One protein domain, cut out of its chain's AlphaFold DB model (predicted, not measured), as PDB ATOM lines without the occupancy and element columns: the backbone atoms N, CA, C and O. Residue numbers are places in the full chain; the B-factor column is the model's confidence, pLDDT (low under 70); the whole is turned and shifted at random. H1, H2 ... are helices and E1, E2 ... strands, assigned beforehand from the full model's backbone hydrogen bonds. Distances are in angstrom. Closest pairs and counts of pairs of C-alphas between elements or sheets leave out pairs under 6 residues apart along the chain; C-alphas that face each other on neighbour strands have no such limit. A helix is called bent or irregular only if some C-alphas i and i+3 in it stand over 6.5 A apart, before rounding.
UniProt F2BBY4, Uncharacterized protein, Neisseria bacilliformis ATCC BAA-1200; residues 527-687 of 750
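What this domain is: This is residues 527 to 687 of the 750 residues of an uncharacterized protein of Neisseria bacilliformis ATCC BAA-1200 (UniProt F2BBY4). Two long strands, E1 and E7, the first and last named elements of the printed part, run side by side as a bent, strongly twisted ribbon, with the short strand E4 along the other side of E1. At the far end of the longest axis the helices H1, H2 and H3 follow one another as an arm; the small hairpin E2 and E3 sits between arm and ribbon, a second small hairpin, E5 and E6, leads into E7, and residues 615 to 621 of a long loop stick out. The printed part has 161 residues, with five named helices and seven named strands in the order E1, H1, H2, H3, E2, E3, H4, E4, H5, E5, E6, E7. The largest sheet runs E4, E1, E7, antiparallel; the class is mixed, helices and strands, with under half of the residues in named elements. The whole is loose, with a radius of gyration of the C-alphas of 18.9 A and spans of 60 by 42 by 24 A.

How they stand to each other: E1, residues 527 to 537, is the inner strand of the sheet and bends by 53 degrees at residue 530. Its antiparallel neighbour E7, residues 675 to 686, bends by 69 degrees at residue 678; N 527 and O 685 are 2.7 A apart, and N 536 and O 676 2.8 A, both within hydrogen-bond range. The other edge strand, E4, residues 625 to 629, is antiparallel to E1, with N 533 and O 626 at 2.8 A. H1, residues 541 to 551, touches H3, residues 567 to 576, at a steep tilt of 56 degrees, opposite ways; the closest C-alphas are those of Ala 550 and Ile 573, 5.5 A apart. H2, residues 555 to 563, and H3 form a helical hairpin: they touch at a shallow tilt of 25 degrees, opposite ways, with the C-alphas of Leu 558 and Ala 570 closest at 5.5 A. H1 and H2 are apart. E2, residues 580 to 582, and E3, residues 588 to 590, form an antiparallel hairpin, with N 589 and O 581 at 2.9 A. The closest C-alphas of E1 and E3, those of Arg 537 and Tyr 589, are 5.9 A apart. H4, residues 608 to 611, touches no helix. H5, residues 649 to 652, only grazes the sheet E4, E1, E7 with its residues 650 to 652. E5, residues 655 to 657, and E6, residues 671 to 673, form another antiparallel hairpin, with N 656 and O 672 at 2.9 A, and E6 runs on into E7 at 13 degrees across a break of 1 residue. Every O i to N i+4 pair is within hydrogen-bond range in H1, H2 and H3; H4 and H5 are too short for such a pair.

Where its parts are: E1 begins with C-alpha 527 at (305.398, 288.156, 343.032) and is 29.8 A long from first to last C-alpha. H1 is 15.2 A long, H2 12.4 A and H3 14.0 A, and H2 ends with C-alpha 563 at (259.876, 302.549, 330.795). E4 is 12.2 A long. E7, 30.4 A long, ends with C-alpha 686 at (306.352, 293.057, 340.065).

The domain as a whole: The two C-alphas farthest apart, those of Arg 564 and Ser 633, are 61.0 A apart, while the first and last printed C-alphas, of Ile 527 and Ala 687, are 5.7 A apart. The printed part has no cut. The links E3 to H4, H4 to E4, E4 to H5 and E5 to E6 are long; the other links are tight. The mean pLDDT of the printed part is 77.7, and residues 592 to 623 are under 70.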
ATOM      1  N   ILE A 527     304.893 288.794 341.811       80.50
ATOM      2  CA  ILE A 527     305.398 288.156 343.032       80.50
ATOM      3  C   ILE A 527     304.402 288.420 344.158       80.50
ATOM      4  O   ILE A 527     304.174 289.570 344.541       80.50
ATOM      5  N   ASN A 528     303.855 287.349 344.729       82.75
ATOM      6  CA  ASN A 528     302.998 287.428 345.905       82.75
ATOM      7  C   ASN A 528     303.838 287.767 347.157       82.75
ATOM      8  O   ASN A 528     304.655 286.965 347.621       82.75
ATOM      9  N   ARG A 529     303.600 288.958 347.706       82.69
ATOM     10  CA  ARG A 529     304.217 289.556 348.896       82.69
ATOM     11  C   ARG A 529     303.516 289.212 350.199       82.69
ATOM     12  O   ARG A 529     304.114 289.417 351.244       82.69
ATOM     13  N   GLY A 530     302.294 288.695 350.164       86.25
ATOM     14  CA  GLY A 530     301.504 288.460 351.366       86.25
ATOM     15  C   GLY A 530     300.007 288.504 351.103       86.25
ATOM     16  O   GLY A 530     299.560 288.299 349.976       86.25
ATOM     17  N   GLN A 531     299.234 288.774 352.148       87.31
ATOM     18  CA  GLN A 531     297.782 288.926 352.062       87.31
ATOM     19  C   GLN A 531     297.351 290.313 352.527       87.31
ATOM     20  O   GLN A 531     297.874 290.824 353.511       87.31
ATOM     21  N   GLY A 532     296.390 290.910 351.833       86.88
ATOM     22  CA  GLY A 532     295.654 292.077 352.305       86.88
ATOM     23  C   GLY A 532     294.316 291.651 352.902       86.88
ATOM     24  O   GLY A 532     293.621 290.811 352.330       86.88
ATOM     25  N   ILE A 533     293.958 292.217 354.051       87.44
ATOM     26  CA  ILE A 533     292.667 292.041 354.719       87.44
ATOM     27  C   ILE A 533     291.921 293.364 354.606       87.44
ATOM     28  O   ILE A 533     292.363 294.372 355.161       87.44
ATOM     29  N   VAL A 534     290.811 293.358 353.873       83.25
ATOM     30  CA  VAL A 534     290.007 294.552 353.610       83.25
ATOM     31  C   VAL A 534     288.922 294.666 354.665       83.25
ATOM     32  O   VAL A 534     288.134 293.735 354.866       83.25
ATOM     33  N   PHE A 535     288.868 295.826 355.307       84.31
ATOM     34  CA  PHE A 535     287.801 296.189 356.220       84.31
ATOM     35  C   PHE A 535     286.851 297.184 355.573       84.31
ATOM     36  O   PHE A 535     287.267 298.202 355.038       84.31
ATOM     37  N   THR A 536     285.558 296.940 355.721       83.31
ATOM     38  CA  THR A 536     284.531 297.971 355.586       83.31
ATOM     39  C   THR A 536     284.235 298.599 356.943       83.31
ATOM     40  O   THR A 536     284.740 298.145 357.971       83.31
ATOM     41  N   ARG A 537     283.359 299.603 356.966       85.62
ATOM     42  CA  ARG A 537     282.744 300.114 358.191       85.62
ATOM     43  C   ARG A 537     281.242 299.857 358.223       85.62
ATOM     44  O   ARG A 537     280.596 299.734 357.177       85.62
ATOM     45  N   ILE A 538     280.683 299.856 359.428       88.31
ATOM     46  CA  ILE A 538     279.236 299.976 359.594       88.31
ATOM     47  C   ILE A 538     278.758 301.326 359.048       88.31
ATOM     48  O   ILE A 538     279.520 302.307 358.986       88.31
ATOM     49  N   VAL A 539     277.511 301.367 358.592       85.25
ATOM     50  CA  VAL A 539     276.946 302.592 358.020       85.25
ATOM     51  C   VAL A 539     276.619 303.611 359.113       85.25
ATOM     52  O   VAL A 539     276.569 303.291 360.297       85.25
ATOM     53  N   THR A 540     276.411 304.854 358.709       85.62
ATOM     54  CA  THR A 540     275.880 305.920 359.566       85.62
ATOM     55  C   THR A 540     274.347 305.867 359.615       85.62
ATOM     56  O   THR A 540     273.729 305.292 358.711       85.62
ATOM     57  N   PRO A 541     273.703 306.460 360.637       85.44
ATOM     58  CA  PRO A 541     272.246 306.606 360.682       85.44
ATOM     59  C   PRO A 541     271.644 307.224 359.415       85.44
ATOM     60  O   PRO A 541     270.620 306.745 358.925       85.44
ATOM     61  N   GLU A 542     272.307 308.224 358.836       82.38
ATOM     62  CA  GLU A 542     271.877 308.901 357.611       82.38
ATOM     63  C   GLU A 542     271.923 307.955 356.403       82.38
ATOM     64  O   GLU A 542     270.953 307.842 355.654       82.38
ATOM     65  N   GLU A 543     273.019 307.207 356.239       81.81
ATOM     66  CA  GLU A 543     273.159 306.203 355.176       81.81
ATOM     67  C   GLU A 543     272.121 305.080 355.307       81.81
ATOM     68  O   GLU A 543     271.558 304.631 354.306       81.81
ATOM     69  N   TYR A 544     271.829 304.636 356.533       87.62
ATOM     70  CA  TYR A 544     270.806 303.618 356.768       87.62
ATOM     71  C   TYR A 544     269.395 304.133 356.449       87.62
ATOM     72  O   TYR A 544     268.573 303.393 355.904       87.62
ATOM     73  N   ALA A 545     269.108 305.407 356.729       84.69
ATOM     74  CA  ALA A 545     267.843 306.033 356.353       84.69
ATOM     75  C   ALA A 545     267.656 306.077 354.826       84.69
ATOM     76  O   ALA A 545     266.585 305.712 354.338       84.69
ATOM     77  N   VAL A 546     268.706 306.434 354.075       82.38
ATOM     78  CA  VAL A 546     268.704 306.404 352.599       82.38
ATOM     79  C   VAL A 546     268.444 304.990 352.079       82.38
ATOM     80  O   VAL A 546     267.583 304.796 351.222       82.38
ATOM     81  N   TYR A 547     269.125 303.986 352.636       84.38
ATOM     82  CA  TYR A 547     268.906 302.584 352.274       84.38
ATOM     83  C   TYR A 547     267.457 302.136 352.504       84.38
ATOM     84  O   TYR A 547     266.855 301.522 351.623       84.38
ATOM     85  N   LYS A 548     266.866 302.467 353.661       88.62
ATOM     86  CA  LYS A 548     265.462 302.134 353.954       88.62
ATOM     87  C   LYS A 548     264.504 302.788 352.961       88.62
ATOM     88  O   LYS A 548     263.582 302.124 352.496       88.62
ATOM     89  N   ALA A 549     264.735 304.053 352.611       86.88
ATOM     90  CA  ALA A 549     263.928 304.757 351.617       86.88
ATOM     91  C   ALA A 549     264.028 304.096 350.232       86.88
ATOM     92  O   ALA A 549     263.010 303.879 349.583       86.88
ATOM     93  N   ALA A 550     265.231 303.699 349.809       85.88
ATOM     94  CA  ALA A 550     265.439 303.004 348.541       85.88
ATOM     95  C   ALA A 550     264.825 301.593 348.528       85.88
ATOM     96  O   ALA A 550     264.235 301.186 347.531       85.88
ATOM     97  N   LYS A 551     264.911 300.844 349.636       87.81
ATOM     98  CA  LYS A 551     264.296 299.510 349.774       87.81
ATOM     99  C   LYS A 551     262.772 299.526 349.824       87.81
ATOM    100  O   LYS A 551     262.168 298.501 349.535       87.81
ATOM    101  N   ALA A 552     262.161 300.660 350.162       90.75
ATOM    102  CA  ALA A 552     260.713 300.825 350.090       90.75
ATOM    103  C   ALA A 552     260.190 300.949 348.643       90.75
ATOM    104  O   ALA A 552     258.989 300.816 348.422       90.75
ATOM    105  N   VAL A 553     261.066 301.196 347.660       89.62
ATOM    106  CA  VAL A 553     260.711 301.248 346.233       89.62
ATOM    107  C   VAL A 553     260.690 299.828 345.657       89.62
ATOM    108  O   VAL A 553     261.703 299.131 345.711       89.62
ATOM    109  N   SER A 554     259.551 299.400 345.103       90.50
ATOM    110  CA  SER A 554     259.394 298.063 344.513       90.50
ATOM    111  C   SER A 554     260.096 297.924 343.158       90.50
ATOM    112  O   SER A 554     260.278 298.910 342.439       90.50
ATOM    113  N   ASP A 555     260.426 296.687 342.773       87.25
ATOM    114  CA  ASP A 555     260.986 296.380 341.447       87.25
ATOM    115  C   ASP A 555     260.043 296.819 340.314       87.25
ATOM    116  O   ASP A 555     260.490 297.356 339.307       87.25
ATOM    117  N   GLU A 556     258.728 296.706 340.515       89.56
ATOM    118  CA  GLU A 556     257.707 297.184 339.572       89.56
ATOM    119  C   GLU A 556     257.785 298.704 339.362       89.56
ATOM    120  O   GLU A 556     257.686 299.193 338.236       89.56
ATOM    121  N   THR A 557     258.017 299.458 340.443       88.62
ATOM    122  CA  THR A 557     258.189 300.918 340.384       88.62
ATOM    123  C   THR A 557     259.473 301.276 339.642       88.62
ATOM    124  O   THR A 557     259.483 302.207 338.837       88.62
ATOM    125  N   LEU A 558     260.552 300.520 339.866       86.50
ATOM    126  CA  LEU A 558     261.794 300.687 339.117       86.50
ATOM    127  C   LEU A 558     261.571 300.408 337.627       86.50
ATOM    128  O   LEU A 558     261.935 301.244 336.803       86.50
ATOM    129  N   ASP A 559     260.923 299.303 337.266       87.31
ATOM    130  CA  ASP A 559     260.623 298.949 335.874       87.31
ATOM    131  C   ASP A 559     259.763 300.011 335.172       87.31
ATOM    132  O   ASP A 559     259.975 300.312 333.994       87.31
ATOM    133  N   GLU A 560     258.817 300.632 335.881       87.88
ATOM    134  CA  GLU A 560     258.083 301.788 335.363       87.88
ATOM    135  C   GLU A 560     258.987 302.999 335.113       87.88
ATOM    136  O   GLU A 560     258.854 303.645 334.072       87.88
ATOM    137  N   MET A 561     259.926 303.302 336.013       87.94
ATOM    138  CA  MET A 561     260.905 304.380 335.817       87.94
ATOM    139  C   MET A 561     261.803 304.106 334.601       87.94
ATOM    140  O   MET A 561     262.055 305.017 333.811       87.94
ATOM    141  N   TRP A 562     262.212 302.850 334.382       80.31
ATOM    142  CA  TRP A 562     262.933 302.426 333.173       80.31
ATOM    143  C   TRP A 562     262.096 302.640 331.903       80.31
ATOM    144  O   TRP A 562     262.600 303.182 330.919       80.31
ATOM    145  N   LYS A 563     260.801 302.298 331.921       85.94
ATOM    146  CA  LYS A 563     259.876 302.549 330.795       85.94
ATOM    147  C   LYS A 563     259.665 304.042 330.519       85.94
ATOM    148  O   LYS A 563     259.487 304.422 329.366       85.94
ATOM    149  N   ARG A 564     259.716 304.886 331.556       87.94
ATOM    150  CA  ARG A 564     259.620 306.357 331.467       87.94
ATOM    151  C   ARG A 564     260.947 307.043 331.117       87.94
ATOM    152  O   ARG A 564     260.997 308.267 331.104       87.94
ATOM    153  N   GLN A 565     262.004 306.279 330.825       86.06
ATOM    154  CA  GLN A 565     263.354 306.782 330.532       86.06
ATOM    155  C   GLN A 565     264.011 307.555 331.696       86.06
ATOM    156  O   GLN A 565     264.983 308.281 331.498       86.06
ATOM    157  N   GLU A 566     263.554 307.354 332.937       85.31
ATOM    158  CA  GLU A 566     264.175 307.893 334.160       85.31
ATOM    159  C   GLU A 566     265.393 307.046 334.592       85.31
ATOM    160  O   GLU A 566     265.558 306.713 335.768       85.31
ATOM    161  N   PHE A 567     266.259 306.678 333.640       78.62
ATOM    162  CA  PHE A 567     267.325 305.686 333.830       78.62
ATOM    163  C   PHE A 567     268.259 306.029 334.989       78.62
ATOM    164  O   PHE A 567     268.477 305.197 335.861       78.62
ATOM    165  N   VAL A 568     268.725 307.280 335.060       75.56
ATOM    166  CA  VAL A 568     269.647 307.744 336.111       75.56
ATOM    167  C   VAL A 568     269.029 307.592 337.501       75.56
ATOM    168  O   VAL A 568     269.695 307.175 338.447       75.56
ATOM    169  N   ARG A 569     267.738 307.902 337.641       78.12
ATOM    170  CA  ARG A 569     267.038 307.841 338.926       78.12
ATOM    171  C   ARG A 569     266.747 306.398 339.336       78.12
ATOM    172  O   ARG A 569     266.968 306.049 340.494       78.12
ATOM    173  N   ALA A 570     266.308 305.564 338.394       80.12
ATOM    174  CA  ALA A 570     266.087 304.139 338.623       80.12
ATOM    175  C   ALA A 570     267.397 303.411 338.974       80.12
ATOM    176  O   ALA A 570     267.432 302.601 339.898       80.12
ATOM    177  N   GLU A 571     268.489 303.739 338.284       78.56
ATOM    178  CA  GLU A 571     269.827 303.220 338.562       78.56
ATOM    179  C   GLU A 571     270.335 303.686 339.932       78.56
ATOM    180  O   GLU A 571     270.767 302.856 340.728       78.56
ATOM    181  N   THR A 572     270.158 304.966 340.279       76.88
ATOM    182  CA  THR A 572     270.520 305.501 341.606       76.88
ATOM    183  C   THR A 572     269.809 304.750 342.734       76.88
ATOM    184  O   THR A 572     270.451 304.352 343.705       76.88
ATOM    185  N   ILE A 573     268.498 304.509 342.618       80.56
ATOM    186  CA  ILE A 573     267.738 303.757 343.632       80.56
ATOM    187  C   ILE A 573     268.212 302.300 343.683       80.56
ATOM    188  O   ILE A 573     268.424 301.762 344.769       80.56
ATOM    189  N   LYS A 574     268.437 301.661 342.530       81.06
ATOM    190  CA  LYS A 574     268.918 300.275 342.450       81.06
ATOM    191  C   LYS A 574     270.298 300.102 343.090       81.06
ATOM    192  O   LYS A 574     270.548 299.087 343.737       81.06
ATOM    193  N   GLU A 575     271.173 301.089 342.962       73.06
ATOM    194  CA  GLU A 575     272.469 301.102 343.641       73.06
ATOM    195  C   GLU A 575     272.320 301.403 345.141       73.06
ATOM    196  O   GLU A 575     272.903 300.698 345.973       73.06
ATOM    197  N   GLN A 576     271.424 302.321 345.525       77.00
ATOM    198  CA  GLN A 576     271.040 302.539 346.927       77.00
ATOM    199  C   GLN A 576     270.396 301.294 347.582       77.00
ATOM    200  O   GLN A 576     270.435 301.118 348.797       77.00
ATOM    201  N   GLN A 577     269.844 300.360 346.814       80.12
ATOM    202  CA  GLN A 577     269.345 299.088 347.346       80.12
ATOM    203  C   GLN A 577     270.447 298.038 347.573       80.12
ATOM    204  O   GLN A 577     270.183 297.020 348.224       80.12
ATOM    205  N   LYS A 578     271.655 298.248 347.035       77.94
ATOM    206  CA  LYS A 578     272.756 297.268 347.022       77.94
ATOM    207  C   LYS A 578     274.006 297.703 347.789       77.94
ATOM    208  O   LYS A 578     274.787 296.832 348.167       77.94
ATOM    209  N   PHE A 579     274.196 299.003 348.039       73.50
ATOM    210  CA  PHE A 579     275.408 299.540 348.683       73.50
ATOM    211  C   PHE A 579     275.584 299.143 350.159       73.50
ATOM    212  O   PHE A 579     276.624 299.421 350.755       73.50
ATOM    213  N   LEU A 580     274.587 298.487 350.757       80.12
ATOM    214  CA  LEU A 580     274.562 298.092 352.161       80.12
ATOM    215  C   LEU A 580     274.015 296.668 352.314       80.12
ATOM    216  O   LEU A 580     273.045 296.281 351.658       80.12
ATOM    217  N   LYS A 581     274.634 295.895 353.211       83.56
ATOM    218  CA  LYS A 581     274.155 294.583 353.670       83.56
ATOM    219  C   LYS A 581     274.037 294.566 355.188       83.56
ATOM    220  O   LYS A 581     274.742 295.300 355.873       83.56
ATOM    221  N   LEU A 582     273.137 293.735 355.699       85.62
ATOM    222  CA  LEU A 582     273.066 293.420 357.120       85.62
ATOM    223  C   LEU A 582     273.851 292.128 357.352       85.62
ATOM    224  O   LEU A 582     273.765 291.204 356.543       85.62
ATOM    225  N   ASN A 583     274.641 292.078 358.422       85.00
ATOM    226  CA  ASN A 583     275.243 290.824 358.877       85.00
ATOM    227  C   ASN A 583     274.218 289.978 359.662       85.00
ATOM    228  O   ASN A 583     273.087 290.408 359.880       85.00
ATOM    229  N   ASP A 584     274.631 288.803 360.141       82.62
ATOM    230  CA  ASP A 584     273.765 287.871 360.886       82.62
ATOM    231  C   ASP A 584     273.180 288.456 362.188       82.62
ATOM    232  O   ASP A 584     272.226 287.916 362.737       82.62
ATOM    233  N   GLN A 585     273.738 289.565 362.685       82.00
ATOM    234  CA  GLN A 585     273.276 290.284 363.878       82.00
ATOM    235  C   GLN A 585     272.422 291.515 363.530       82.00
ATOM    236  O   GLN A 585     272.185 292.367 364.383       82.00
ATOM    237  N   GLY A 586     272.024 291.669 362.265       85.69
ATOM    238  CA  GLY A 586     271.238 292.809 361.803       85.69
ATOM    239  C   GLY A 586     272.018 294.126 361.729       85.69
ATOM    240  O   GLY A 586     271.406 295.181 361.591       85.69
ATOM    241  N   VAL A 587     273.353 294.105 361.805       89.75
ATOM    242  CA  VAL A 587     274.176 295.323 361.754       89.75
ATOM    243  C   VAL A 587     274.425 295.718 360.294       89.75
ATOM    244  O   VAL A 587     275.014 294.927 359.546       89.75
ATOM    245  N   PRO A 588     274.021 296.929 359.871       89.38
ATOM    246  CA  PRO A 588     274.182 297.390 358.504       89.38
ATOM    247  C   PRO A 588     275.611 297.877 358.233       89.38
ATOM    248  O   PRO A 588     276.154 298.720 358.953       89.38
ATOM    249  N   TYR A 589     276.218 297.393 357.152       86.31
ATOM    250  CA  TYR A 589     277.574 297.747 356.740       86.31
ATOM    251  C   TYR A 589     277.669 298.035 355.243       86.31
ATOM    252  O   TYR A 589     276.872 297.530 354.449       86.31
ATOM    253  N   LEU A 590     278.657 298.849 354.859       82.00
ATOM    254  CA  LEU A 590     278.875 299.203 353.457       82.00
ATOM    255  C   LEU A 590     279.402 298.003 352.669       82.00
ATOM    256  O   LEU A 590     280.398 297.378 353.050       82.00
ATOM    257  N   VAL A 591     278.761 297.708 351.542       72.62
ATOM    258  CA  VAL A 591     279.221 296.698 350.592       72.62
ATOM    259  C   VAL A 591     280.258 297.332 349.680       72.62
ATOM    260  O   VAL A 591     279.931 298.169 348.844       72.62
ATOM    261  N   TYR A 592     281.500 296.886 349.820       64.62
ATOM    262  CA  TYR A 592     282.555 297.161 348.854       64.62
ATOM    263  C   TYR A 592     282.716 295.947 347.937       64.62
ATOM    264  O   TYR A 592     282.900 294.829 348.421       64.62
ATOM    265  N   ASP A 593     282.637 296.149 346.620       53.28
ATOM    266  CA  ASP A 593     282.953 295.100 345.648       53.28
ATOM    267  C   ASP A 593     284.468 295.028 345.447       53.28
ATOM    268  O   ASP A 593     285.070 295.786 344.685       53.28
ATOM    269  N   SER A 594     285.103 294.115 346.166       48.25
ATOM    270  CA  SER A 594     286.553 293.960 346.169       48.25
ATOM    271  C   SER A 594     287.149 293.500 344.834       48.25
ATOM    272  O   SER A 594     288.356 293.635 344.634       48.25
ATOM    273  N   ARG A 595     286.329 293.033 343.880       49.28
ATOM    274  CA  ARG A 595     286.780 292.599 342.543       49.28
ATOM    275  C   ARG A 595     287.406 293.726 341.716       49.28
ATOM    276  O   ARG A 595     288.089 293.444 340.735       49.28
ATOM    277  N   PHE A 596     287.191 294.985 342.105       47.56
ATOM    278  CA  PHE A 596     287.741 296.171 341.440       47.56
ATOM    279  C   PHE A 596     288.951 296.785 342.160       47.56
ATOM    280  O   PHE A 596     289.486 297.788 341.693       47.56
ATOM    281  N   ILE A 597     289.420 296.190 343.263       50.88
ATOM    282  CA  ILE A 597     290.687 296.580 343.892       50.88
ATOM    283  C   ILE A 597     291.807 296.154 342.943       50.88
ATOM    284  O   ILE A 597     292.055 294.963 342.784       50.88
ATOM    285  N   ASN A 598     292.484 297.111 342.299       47.19
ATOM    286  CA  ASN A 598     293.679 296.810 341.513       47.19
ATOM    287  C   ASN A 598     294.830 296.446 342.475       47.19
ATOM    288  O   ASN A 598     295.367 297.343 343.130       47.19
ATOM    289  N   PRO A 599     295.250 295.169 342.571       46.28
ATOM    290  CA  PRO A 599     296.214 294.729 343.580       46.28
ATOM    291  C   PRO A 599     297.642 295.224 343.312       46.28
ATOM    292  O   PRO A 599     298.514 295.028 344.153       46.28
ATOM    293  N   GLN A 600     297.903 295.832 342.147       47.91
ATOM    294  CA  GLN A 600     299.257 296.098 341.650       47.91
ATOM    295  C   GLN A 600     299.960 297.308 342.282       47.91
ATOM    296  O   GLN A 600     301.105 297.591 341.930       47.91
ATOM    297  N   THR A 601     299.315 298.049 343.186       48.97
ATOM    298  CA  THR A 601     299.913 299.251 343.790       48.97
ATOM    299  C   THR A 601     299.595 299.337 345.281       48.97
ATOM    300  O   THR A 601     298.527 299.779 345.691       48.97
ATOM    301  N   LYS A 602     300.565 298.932 346.114       44.09
ATOM    302  CA  LYS A 602     300.540 299.130 347.578       44.09
ATOM    303  C   LYS A 602     300.400 300.614 347.958       44.09
ATOM    304  O   LYS A 602     299.873 300.917 349.022       44.09
ATOM    305  N   ASP A 603     300.833 301.509 347.068       45.41
ATOM    306  CA  ASP A 603     300.934 302.945 347.335       45.41
ATOM    307  C   ASP A 603     299.738 303.765 346.820       45.41
ATOM    308  O   ASP A 603     299.602 304.923 347.209       45.41
ATOM    309  N   ASN A 604     298.872 303.204 345.958       42.84
ATOM    310  CA  ASN A 604     297.691 303.912 345.444       42.84
ATOM    311  C   ASN A 604     296.682 302.960 344.768       42.84
ATOM    312  O   ASN A 604     296.622 302.922 343.537       42.84
ATOM    313  N   PRO A 605     295.904 302.160 345.524       47.78
ATOM    314  CA  PRO A 605     294.933 301.274 344.902       47.78
ATOM    315  C   PRO A 605     293.941 302.128 344.104       47.78
ATOM    316  O   PRO A 605     293.390 303.096 344.626       47.78
ATOM    317  N   ASP A 606     293.755 301.809 342.822       44.25
ATOM    318  CA  ASP A 606     292.878 302.578 341.942       44.25
ATOM    319  C   ASP A 606     291.412 302.355 342.332       44.25
ATOM    320  O   ASP A 606     290.723 301.473 341.816       44.25
ATOM    321  N   PHE A 607     290.944 303.169 343.277       48.47
ATOM    322  CA  PHE A 607     289.548 303.221 343.681       48.47
ATOM    323  C   PHE A 607     288.713 304.155 342.777       48.47
ATOM    324  O   PHE A 607     287.527 304.362 343.030       48.47
ATOM    325  N   SER A 608     289.276 304.710 341.694       40.47
ATOM    326  CA  SER A 608     288.564 305.662 340.823       40.47
ATOM    327  C   SER A 608     287.444 305.009 340.008       40.47
ATOM    328  O   SER A 608     286.428 305.644 339.734       40.47
ATOM    329  N   LYS A 609     287.546 303.704 339.715       42.88
ATOM    330  CA  LYS A 609     286.443 302.928 339.115       42.88
ATOM    331  C   LYS A 609     285.238 302.763 340.043       42.88
ATOM    332  O   LYS A 609     284.157 302.442 339.568       42.88
ATOM    333  N   PHE A 610     285.414 303.014 341.340       50.50
ATOM    334  CA  PHE A 610     284.328 303.045 342.316       50.50
ATOM    335  C   PHE A 610     283.666 304.423 342.362       50.50
ATOM    336  O   PHE A 610     282.496 304.502 342.706       50.50
ATOM    337  N   ALA A 611     284.384 305.491 341.989       39.78
ATOM    338  CA  ALA A 611     283.929 306.879 342.062       39.78
ATOM    339  C   ALA A 611     282.961 307.287 340.936       39.78
ATOM    340  O   ALA A 611     282.308 308.321 341.047       39.78
ATOM    341  N   TYR A 612     282.809 306.476 339.879       40.66
ATOM    342  CA  TYR A 612     281.976 306.824 338.716       40.66
ATOM    343  C   TYR A 612     280.475 307.003 339.030       40.66
ATOM    344  O   TYR A 612     279.741 307.542 338.207       40.66
ATOM    345  N   HIS A 613     280.019 306.603 340.223       43.91
ATOM    346  CA  HIS A 613     278.633 306.785 340.678       43.91
ATOM    347  C   HIS A 613     278.498 307.650 341.941       43.91
ATOM    348  O   HIS A 613     277.421 307.716 342.526       43.91
ATOM    349  N   TYR A 614     279.569 308.331 342.360       52.28
ATOM    350  CA  TYR A 614     279.588 309.122 343.591       52.28
ATOM    351  C   TYR A 614     280.133 310.526 343.328       52.28
ATOM    352  O   TYR A 614     281.244 310.867 343.723       52.28
ATOM    353  N   THR A 615     279.333 311.364 342.672       41.22
ATOM    354  CA  THR A 615     279.526 312.819 342.704       41.22
ATOM    355  C   THR A 615     278.641 313.403 343.801       41.22
ATOM    356  O   THR A 615     277.445 313.573 343.590       41.22
ATOM    357  N   GLU A 616     279.276 313.666 344.948       37.53
ATOM    358  CA  GLU A 616     278.807 314.386 346.147       37.53
ATOM    359  C   GLU A 616     277.563 313.833 346.890       37.53
ATOM    360  O   GLU A 616     276.543 313.540 346.272       37.53
ATOM    361  N   PRO A 617     277.609 313.678 348.238       39.91
ATOM    362  CA  PRO A 617     278.487 314.358 349.199       39.91
ATOM    363  C   PRO A 617     279.292 313.373 350.079       39.91
ATOM    364  O   PRO A 617     279.064 313.273 351.287       39.91
ATOM    365  N   TYR A 618     280.229 312.612 349.504       47.41
ATOM    366  CA  TYR A 618     281.000 311.616 350.261       47.41
ATOM    367  C   TYR A 618     282.508 311.672 349.981       47.41
ATOM    368  O   TYR A 618     283.073 310.748 349.404       47.41
ATOM    369  N   ASP A 619     283.176 312.705 350.500       48.34
ATOM    370  CA  ASP A 619     284.621 312.680 350.778       48.34
ATOM    371  C   ASP A 619     284.899 311.714 351.943       48.34
ATOM    372  O   ASP A 619     285.078 312.114 353.096       48.34
ATOM    373  N   LYS A 620     284.836 310.404 351.685       53.44
ATOM    374  CA  LYS A 620     285.013 309.378 352.722       53.44
ATOM    375  C   LYS A 620     286.360 308.662 352.586       53.44
ATOM    376  O   LYS A 620     286.742 308.295 351.477       53.44
ATOM    377  N   PRO A 621     287.074 308.434 353.707       53.28
ATOM    378  CA  PRO A 621     288.355 307.740 353.702       53.28
ATOM    379  C   PRO A 621     288.196 306.309 353.184       53.28
ATOM    380  O   PRO A 621     287.185 305.650 353.445       53.28
ATOM    381  N   LEU A 622     289.215 305.847 352.458       59.00
ATOM    382  CA  LEU A 622     289.293 304.497 351.908       59.00
ATOM    383  C   LEU A 622     289.084 303.429 352.999       59.00
ATOM    384  O   LEU A 622     289.451 303.658 354.159       59.00
ATOM    385  N   PRO A 623     288.512 302.259 352.649       66.25
ATOM    386  CA  PRO A 623     288.407 301.140 353.580       66.25
ATOM    387  C   PRO A 623     289.788 300.807 354.171       66.25
ATOM    388  O   PRO A 623     290.759 300.726 353.412       66.25
ATOM    389  N   PRO A 624     289.919 300.608 355.498       80.75
ATOM    390  CA  PRO A 624     291.191 300.207 356.078       80.75
ATOM    391  C   PRO A 624     291.637 298.860 355.508       80.75
ATOM    392  O   PRO A 624     290.871 297.894 355.489       80.75
ATOM    393  N   VAL A 625     292.892 298.778 355.073       84.19
ATOM    394  CA  VAL A 625     293.500 297.528 354.607       84.19
ATOM    395  C   VAL A 625     294.672 297.192 355.507       84.19
ATOM    396  O   VAL A 625     295.585 297.999 355.680       84.19
ATOM    397  N   LEU A 626     294.657 295.985 356.069       89.38
ATOM    398  CA  LEU A 626     295.767 295.463 356.856       89.38
ATOM    399  C   LEU A 626     296.548 294.439 356.040       89.38
ATOM    400  O   LEU A 626     295.965 293.503 355.498       89.38
ATOM    401  N   TYR A 627     297.868 294.589 355.979       89.00
ATOM    402  CA  TYR A 627     298.734 293.689 355.221       89.00
ATOM    403  C   TYR A 627     299.434 292.689 356.140       89.00
ATOM    404  O   TYR A 627     300.095 293.058 357.108       89.00
ATOM    405  N   TRP A 628     299.319 291.410 355.800       91.50
ATOM    406  CA  TRP A 628     300.129 290.332 356.344       91.50
ATOM    407  C   TRP A 628     301.219 289.991 355.330       91.50
ATOM    408  O   TRP A 628     301.007 289.199 354.411       91.50
ATOM    409  N   ASP A 629     302.367 290.649 355.462       88.44
ATOM    410  CA  ASP A 629     303.484 290.489 354.534       88.44
ATOM    411  C   ASP A 629     304.303 289.220 354.854       88.44
ATOM    412  O   ASP A 629     304.531 288.851 356.014       88.44
ATOM    413  N   LYS A 630     304.754 288.547 353.792       85.62
ATOM    414  CA  LYS A 630     305.686 287.420 353.841       85.62
ATOM    415  C   LYS A 630     307.079 287.912 354.214       85.62
ATOM    416  O   LYS A 630     307.519 288.977 353.785       85.62
ATOM    417  N   ASP A 631     307.799 287.089 354.962       81.81
ATOM    418  CA  ASP A 631     309.201 287.335 355.270       81.81
ATOM    419  C   ASP A 631     310.124 287.090 354.056       81.81
ATOM    420  O   ASP A 631     309.701 286.711 352.961       81.81
ATOM    421  N   SER A 632     311.433 287.262 354.256       74.62
ATOM    422  CA  SER A 632     312.445 287.024 353.218       74.62
ATOM    423  C   SER A 632     312.532 285.569 352.733       74.62
ATOM    424  O   SER A 632     313.160 285.323 351.702       74.62
ATOM    425  N   SER A 633     311.944 284.617 353.467       70.19
ATOM    426  CA  SER A 633     311.801 283.206 353.079       70.19
ATOM    427  C   SER A 633     310.476 282.916 352.357       70.19
ATOM    428  O   SER A 633     310.204 281.773 351.991       70.19
ATOM    429  N   GLY A 634     309.650 283.943 352.129       74.44
ATOM    430  CA  GLY A 634     308.349 283.826 351.477       74.44
ATOM    431  C   GLY A 634     307.251 283.280 352.393       74.44
ATOM    432  O   GLY A 634     306.204 282.861 351.895       74.44
ATOM    433  N   ARG A 635     307.465 283.259 353.715       82.56
ATOM    434  CA  ARG A 635     306.526 282.687 354.685       82.56
ATOM    435  C   ARG A 635     305.762 283.775 355.425       82.56
ATOM    436  O   ARG A 635     306.328 284.772 355.859       82.56
ATOM    437  N   LEU A 636     304.465 283.542 355.586       86.81
ATOM    438  CA  LEU A 636     303.614 284.291 356.500       86.81
ATOM    439  C   LEU A 636     303.830 283.751 357.916       86.81
ATOM    440  O   LEU A 636     303.846 282.532 358.107       86.81
ATOM    441  N   LYS A 637     303.998 284.627 358.909       87.94
ATOM    442  CA  LYS A 637     304.228 284.210 360.295       87.94
ATOM    443  C   LYS A 637     303.090 284.640 361.206       87.94
ATOM    444  O   LYS A 637     302.511 285.704 361.053       87.94
ATOM    445  N   LEU A 638     302.757 283.818 362.194       89.75
ATOM    446  CA  LEU A 638     301.676 284.177 363.115       89.75
ATOM    447  C   LEU A 638     302.045 285.395 363.982       89.75
ATOM    448  O   LEU A 638     301.187 286.216 364.283       89.75
ATOM    449  N   GLU A 639     303.332 285.539 364.319       88.44
ATOM    450  CA  GLU A 639     303.861 286.644 365.135       88.44
ATOM    451  C   GLU A 639     303.602 288.031 364.527       88.44
ATOM    452  O   GLU A 639     303.379 288.990 365.261       88.44
ATOM    453  N   ASN A 640     303.577 288.135 363.193       88.62
ATOM    454  CA  ASN A 640     303.298 289.379 362.475       88.62
ATOM    455  C   ASN A 640     301.883 289.418 361.875       88.62
ATOM    456  O   ASN A 640     301.619 290.239 361.000       88.62
ATOM    457  N   HIS A 641     300.975 288.545 362.320       91.62
ATOM    458  CA  HIS A 641     299.612 288.525 361.809       91.62
ATOM    459  C   HIS A 641     298.861 289.799 362.245       91.62
ATOM    460  O   HIS A 641     298.672 290.008 363.449       91.62
ATOM    461  N   PRO A 642     298.356 290.625 361.309       90.50
ATOM    462  CA  PRO A 642     297.853 291.969 361.614       90.50
ATOM    463  C   PRO A 642     296.601 291.987 362.503       90.50
ATOM    464  O   PRO A 642     296.325 292.980 363.166       90.50
ATOM    465  N   MET A 643     295.848 290.882 362.555       88.44
ATOM    466  CA  MET A 643     294.683 290.744 363.446       88.44
ATOM    467  C   MET A 643     295.038 290.313 364.876       88.44
ATOM    468  O   MET A 643     294.180 290.355 365.750       88.44
ATOM    469  N   LEU A 644     296.249 289.794 365.104       89.06
ATOM    470  CA  LEU A 644     296.612 289.086 366.342       89.06
ATOM    471  C   LEU A 644     297.786 289.741 367.077       89.06
ATOM    472  O   LEU A 644     297.970 289.520 368.269       89.06
ATOM    473  N   ASN A 645     298.575 290.561 366.383       83.25
ATOM    474  CA  ASN A 645     299.798 291.168 366.903       83.25
ATOM    475  C   ASN A 645     299.572 292.467 367.710       83.25
ATOM    476  O   ASN A 645     300.539 293.156 368.029       83.25
ATOM    477  N   ASN A 646     298.321 292.812 368.040       84.50
ATOM    478  CA  ASN A 646     297.918 294.027 368.768       84.50
ATOM    479  C   ASN A 646     298.310 295.374 368.118       84.50
ATOM    480  O   ASN A 646     298.120 296.410 368.752       84.50
ATOM    481  N   GLN A 647     298.827 295.404 366.882       85.88
ATOM    482  CA  GLN A 647     299.287 296.648 366.246       85.88
ATOM    483  C   GLN A 647     298.151 297.528 365.711       85.88
ATOM    484  O   GLN A 647     298.332 298.734 365.599       85.88
ATOM    485  N   HIS A 648     296.986 296.943 365.420       88.38
ATOM    486  CA  HIS A 648     295.852 297.630 364.785       88.38
ATOM    487  C   HIS A 648     294.610 297.696 365.686       88.38
ATOM    488  O   HIS A 648     293.479 297.533 365.229       88.38
ATOM    489  N   LYS A 649     294.799 297.888 367.000       87.06
ATOM    490  CA  LYS A 649     293.683 297.979 367.963       87.06
ATOM    491  C   LYS A 649     292.712 299.118 367.653       87.06
ATOM    492  O   LYS A 649     291.521 298.988 367.904       87.06
ATOM    493  N   ASP A 650     293.200 300.195 367.056       86.50
ATOM    494  CA  ASP A 650     292.399 301.312 366.553       86.50
ATOM    495  C   ASP A 650     291.332 300.885 365.530       86.50
ATOM    496  O   ASP A 650     290.278 301.509 365.451       86.50
ATOM    497  N   ILE A 651     291.565 299.798 364.791       88.00
ATOM    498  CA  ILE A 651     290.599 299.213 363.853       88.00
ATOM    499  C   ILE A 651     289.862 298.035 364.499       88.00
ATOM    500  O   ILE A 651     288.638 297.946 364.422       88.00
ATOM    501  N   LEU A 652     290.597 297.132 365.154       89.19
ATOM    502  CA  LEU A 652     290.070 295.865 365.671       89.19
ATOM    503  C   LEU A 652     289.172 296.039 366.900       89.19
ATOM    504  O   LEU A 652     288.202 295.295 367.067       89.19
ATOM    505  N   ASP A 653     289.471 297.020 367.751       90.12
ATOM    506  CA  ASP A 653     288.729 297.289 368.983       90.12
ATOM    507  C   ASP A 653     287.698 298.409 368.821       90.12
ATOM    508  O   ASP A 653     286.824 298.541 369.676       90.12
ATOM    509  N   ALA A 654     287.725 299.153 367.709       90.62
ATOM    510  CA  ALA A 654     286.779 300.232 367.463       90.62
ATOM    511  C   ALA A 654     285.327 299.739 367.428       90.62
ATOM    512  O   ALA A 654     284.968 298.791 366.719       90.62
ATOM    513  N   THR A 655     284.471 300.443 368.161       92.38
ATOM    514  CA  THR A 655     283.026 300.223 368.218       92.38
ATOM    515  C   THR A 655     282.274 301.464 367.748       92.38
ATOM    516  O   THR A 655     282.805 302.576 367.747       92.38
ATOM    517  N   ALA A 656     281.044 301.263 367.290       90.88
ATOM    518  CA  ALA A 656     280.111 302.320 366.927       90.88
ATOM    519  C   ALA A 656     278.669 301.854 367.194       90.88
ATOM    520  O   ALA A 656     278.412 300.656 367.361       90.88
ATOM    521  N   GLU A 657     277.736 302.798 367.292       91.69
ATOM    522  CA  GLU A 657     276.316 302.489 367.482       91.69
ATOM    523  C   GLU A 657     275.747 301.774 366.257       91.69
ATOM    524  O   GLU A 657     276.127 302.085 365.129       91.69
ATOM    525  N   ASN A 658     274.849 300.812 366.475       92.00
ATOM    526  CA  ASN A 658     274.161 300.107 365.398       92.00
ATOM    527  C   ASN A 658     272.981 300.956 364.879       92.00
ATOM    528  O   ASN A 658     271.991 301.107 365.597       92.00
ATOM    529  N   PRO A 659     273.016 301.464 363.632       90.00
ATOM    530  CA  PRO A 659     271.930 302.281 363.080       90.00
ATOM    531  C   PRO A 659     270.600 301.542 362.894       90.00
ATOM    532  O   PRO A 659     269.559 302.180 362.761       90.00
ATOM    533  N   ALA A 660     270.640 300.208 362.845       90.00
ATOM    534  CA  ALA A 660     269.468 299.344 362.735       90.00
ATOM    535  C   ALA A 660     269.066 298.728 364.083       90.00
ATOM    536  O   ALA A 660     268.370 297.715 364.106       90.00
ATOM    537  N   TYR A 661     269.534 299.292 365.201       91.00
ATOM    538  CA  TYR A 661     269.178 298.801 366.526       91.00
ATOM    539  C   TYR A 661     267.656 298.815 366.725       91.00
ATOM    540  O   TYR A 661     267.015 299.858 366.582       91.00
ATOM    541  N   ASP A 662     267.100 297.659 367.086       87.75
ATOM    542  CA  ASP A 662     265.695 297.496 367.447       87.75
ATOM    543  C   ASP A 662     265.602 297.116 368.931       87.75
ATOM    544  O   ASP A 662     266.014 296.017 369.305       87.75
ATOM    545  N   PRO A 663     265.064 297.988 369.801       87.44
ATOM    546  CA  PRO A 663     264.925 297.687 371.222       87.44
ATOM    547  C   PRO A 663     263.946 296.538 371.515       87.44
ATOM    548  O   PRO A 663     263.944 296.034 372.638       87.44
ATOM    549  N   ASN A 664     263.122 296.127 370.544       89.00
ATOM    550  CA  ASN A 664     262.168 295.026 370.687       89.00
ATOM    551  C   ASN A 664     262.739 293.671 370.247       89.00
ATOM    552  O   ASN A 664     262.133 292.642 370.544       89.00
ATOM    553  N   ASP A 665     263.890 293.655 369.570       84.62
ATOM    554  CA  ASP A 665     264.603 292.430 369.225       84.62
ATOM    555  C   ASP A 665     265.739 292.195 370.236       84.62
ATOM    556  O   ASP A 665     266.750 292.903 370.209       84.62
ATOM    557  N   PRO A 666     265.629 291.190 371.127       82.88
ATOM    558  CA  PRO A 666     266.663 290.901 372.119       82.88
ATOM    559  C   PRO A 666     268.007 290.483 371.501       82.88
ATOM    560  O   PRO A 666     269.019 290.498 372.203       82.88
ATOM    561  N   ASN A 667     268.044 290.128 370.212       85.06
ATOM    562  CA  ASN A 667     269.272 289.805 369.489       85.06
ATOM    563  C   ASN A 667     269.882 291.012 368.757       85.06
ATOM    564  O   ASN A 667     270.993 290.886 368.239       85.06
ATOM    565  N   SER A 668     269.208 292.168 368.728       86.25
ATOM    566  CA  SER A 668     269.703 293.377 368.065       86.25
ATOM    567  C   SER A 668     270.716 294.107 368.957       86.25
ATOM    568  O   SER A 668     270.366 294.625 370.023       86.25
ATOM    569  N   PRO A 669     272.003 294.173 368.574       90.50
ATOM    570  CA  PRO A 669     273.012 294.808 369.406       90.50
ATOM    571  C   PRO A 669     272.896 296.333 369.317       90.50
ATOM    572  O   PRO A 669     272.831 296.891 368.223       90.50
ATOM    573  N   LYS A 670     272.960 297.025 370.461       89.81
ATOM    574  CA  LYS A 670     272.999 298.501 370.511       89.81
ATOM    575  C   LYS A 670     274.313 299.075 369.964       89.81
ATOM    576  O   LYS A 670     274.335 300.141 369.354       89.81
ATOM    577  N   THR A 671     275.416 298.357 370.166       91.62
ATOM    578  CA  THR A 671     276.757 298.723 369.689       91.62
ATOM    579  C   THR A 671     277.385 297.553 368.952       91.62
ATOM    580  O   THR A 671     277.295 296.419 369.419       91.62
ATOM    581  N   ALA A 672     278.076 297.830 367.851       91.00
ATOM    582  CA  ALA A 672     278.759 296.832 367.037       91.00
ATOM    583  C   ALA A 672     280.221 297.221 366.782       91.00
ATOM    584  O   ALA A 672     280.643 298.351 367.044       91.00
ATOM    585  N   LYS A 673     281.012 296.277 366.257       91.00
ATOM    586  CA  LYS A 673     282.356 296.577 365.748       91.00
ATOM    587  C   LYS A 673     282.239 297.578 364.603       91.00
ATOM    588  O   LYS A 673     281.492 297.348 363.657       91.00
ATOM    589  N   LYS A 674     282.977 298.686 364.698       89.56
ATOM    590  CA  LYS A 674     282.938 299.773 363.714       89.56
ATOM    591  C   LYS A 674     283.415 299.297 362.347       89.56
ATOM    592  O   LYS A 674     282.841 299.705 361.343       89.56
ATOM    593  N   TYR A 675     284.446 298.454 362.326       89.06
ATOM    594  CA  TYR A 675     285.028 297.891 361.114       89.06
ATOM    595  C   TYR A 675     284.761 296.388 361.023       89.06
ATOM    596  O   TYR A 675     284.853 295.671 362.019       89.06
ATOM    597  N   ILE A 676     284.438 295.909 359.822       86.00
ATOM    598  CA  ILE A 676     284.095 294.507 359.545       86.00
ATOM    599  C   ILE A 676     284.963 294.013 358.392       86.00
ATOM    600  O   ILE A 676     285.132 294.717 357.401       86.00
ATOM    601  N   VAL A 677     285.509 292.802 358.502       86.44
ATOM    602  CA  VAL A 677     286.275 292.185 357.411       86.44
ATOM    603  C   VAL A 677     285.319 291.802 356.285       86.44
ATOM    604  O   VAL A 677     284.397 291.020 356.505       86.44
ATOM    605  N   THR A 678     285.550 292.326 355.084       77.75
ATOM    606  CA  THR A 678     284.717 292.032 353.907       77.75
ATOM    607  C   THR A 678     285.416 291.189 352.869       77.75
ATOM    608  O   THR A 678     284.740 290.454 352.158       77.75
ATOM    609  N   ASP A 679     286.743 291.288 352.768       77.94
ATOM    610  CA  ASP A 679     287.488 290.494 351.800       77.94
ATOM    611  C   ASP A 679     288.946 290.241 352.203       77.94
ATOM    612  O   ASP A 679     289.498 290.893 353.097       77.94
ATOM    613  N   LYS A 680     289.571 289.278 351.524       82.62
ATOM    614  CA  LYS A 680     290.998 288.976 351.582       82.62
ATOM    615  C   LYS A 680     291.543 288.818 350.166       82.62
ATOM    616  O   LYS A 680     290.996 288.055 349.379       82.62
ATOM    617  N   PHE A 681     292.670 289.457 349.878       78.19
ATOM    618  CA  PHE A 681     293.324 289.368 348.572       78.19
ATOM    619  C   PHE A 681     294.816 289.058 348.702       78.19
ATOM    620  O   PHE A 681     295.423 289.243 349.759       78.19
ATOM    621  N   GLU A 682     295.426 288.584 347.618       80.88
ATOM    622  CA  GLU A 682     296.875 288.422 347.551       80.88
ATOM    623  C   GLU A 682     297.550 289.756 347.228       80.88
ATOM    624  O   GLU A 682     297.239 290.403 346.230       80.88
ATOM    625  N   ASN A 683     298.512 290.159 348.053       80.00
ATOM    626  CA  ASN A 683     299.340 291.329 347.785       80.00
ATOM    627  C   ASN A 683     300.376 290.957 346.714       80.00
ATOM    628  O   ASN A 683     301.301 290.200 347.009       80.00
ATOM    629  N   ILE A 684     300.229 291.442 345.481       78.62
ATOM    630  CA  ILE A 684     301.062 291.046 344.337       78.62
ATOM    631  C   ILE A 684     301.776 292.271 343.760       78.62
ATOM    632  O   ILE A 684     301.133 293.228 343.352       78.62
ATOM    633  N   ASN A 685     303.105 292.199 343.647       80.00
ATOM    634  CA  ASN A 685     303.940 293.243 343.038       80.00
ATOM    635  C   ASN A 685     304.870 292.660 341.973       80.00
ATOM    636  O   ASN A 685     305.202 291.479 342.022       80.00
ATOM    637  N   ASN A 686     305.376 293.494 341.065       85.69
ATOM    638  CA  ASN A 686     306.352 293.057 340.065       85.69
ATOM    639  C   ASN A 686     307.660 292.560 340.709       85.69
ATOM    640  O   ASN A 686     308.101 293.054 341.754       85.69
ATOM    641  N   ALA A 687     308.293 291.575 340.071       83.50
ATOM    642  CA  ALA A 687     309.592 291.061 340.483       83.50
ATOM    643  C   ALA A 687     310.680 292.143 340.387       83.50
ATOM    644  O   ALA A 687     310.875 292.769 339.346       83.50
TER     645      ALA A 687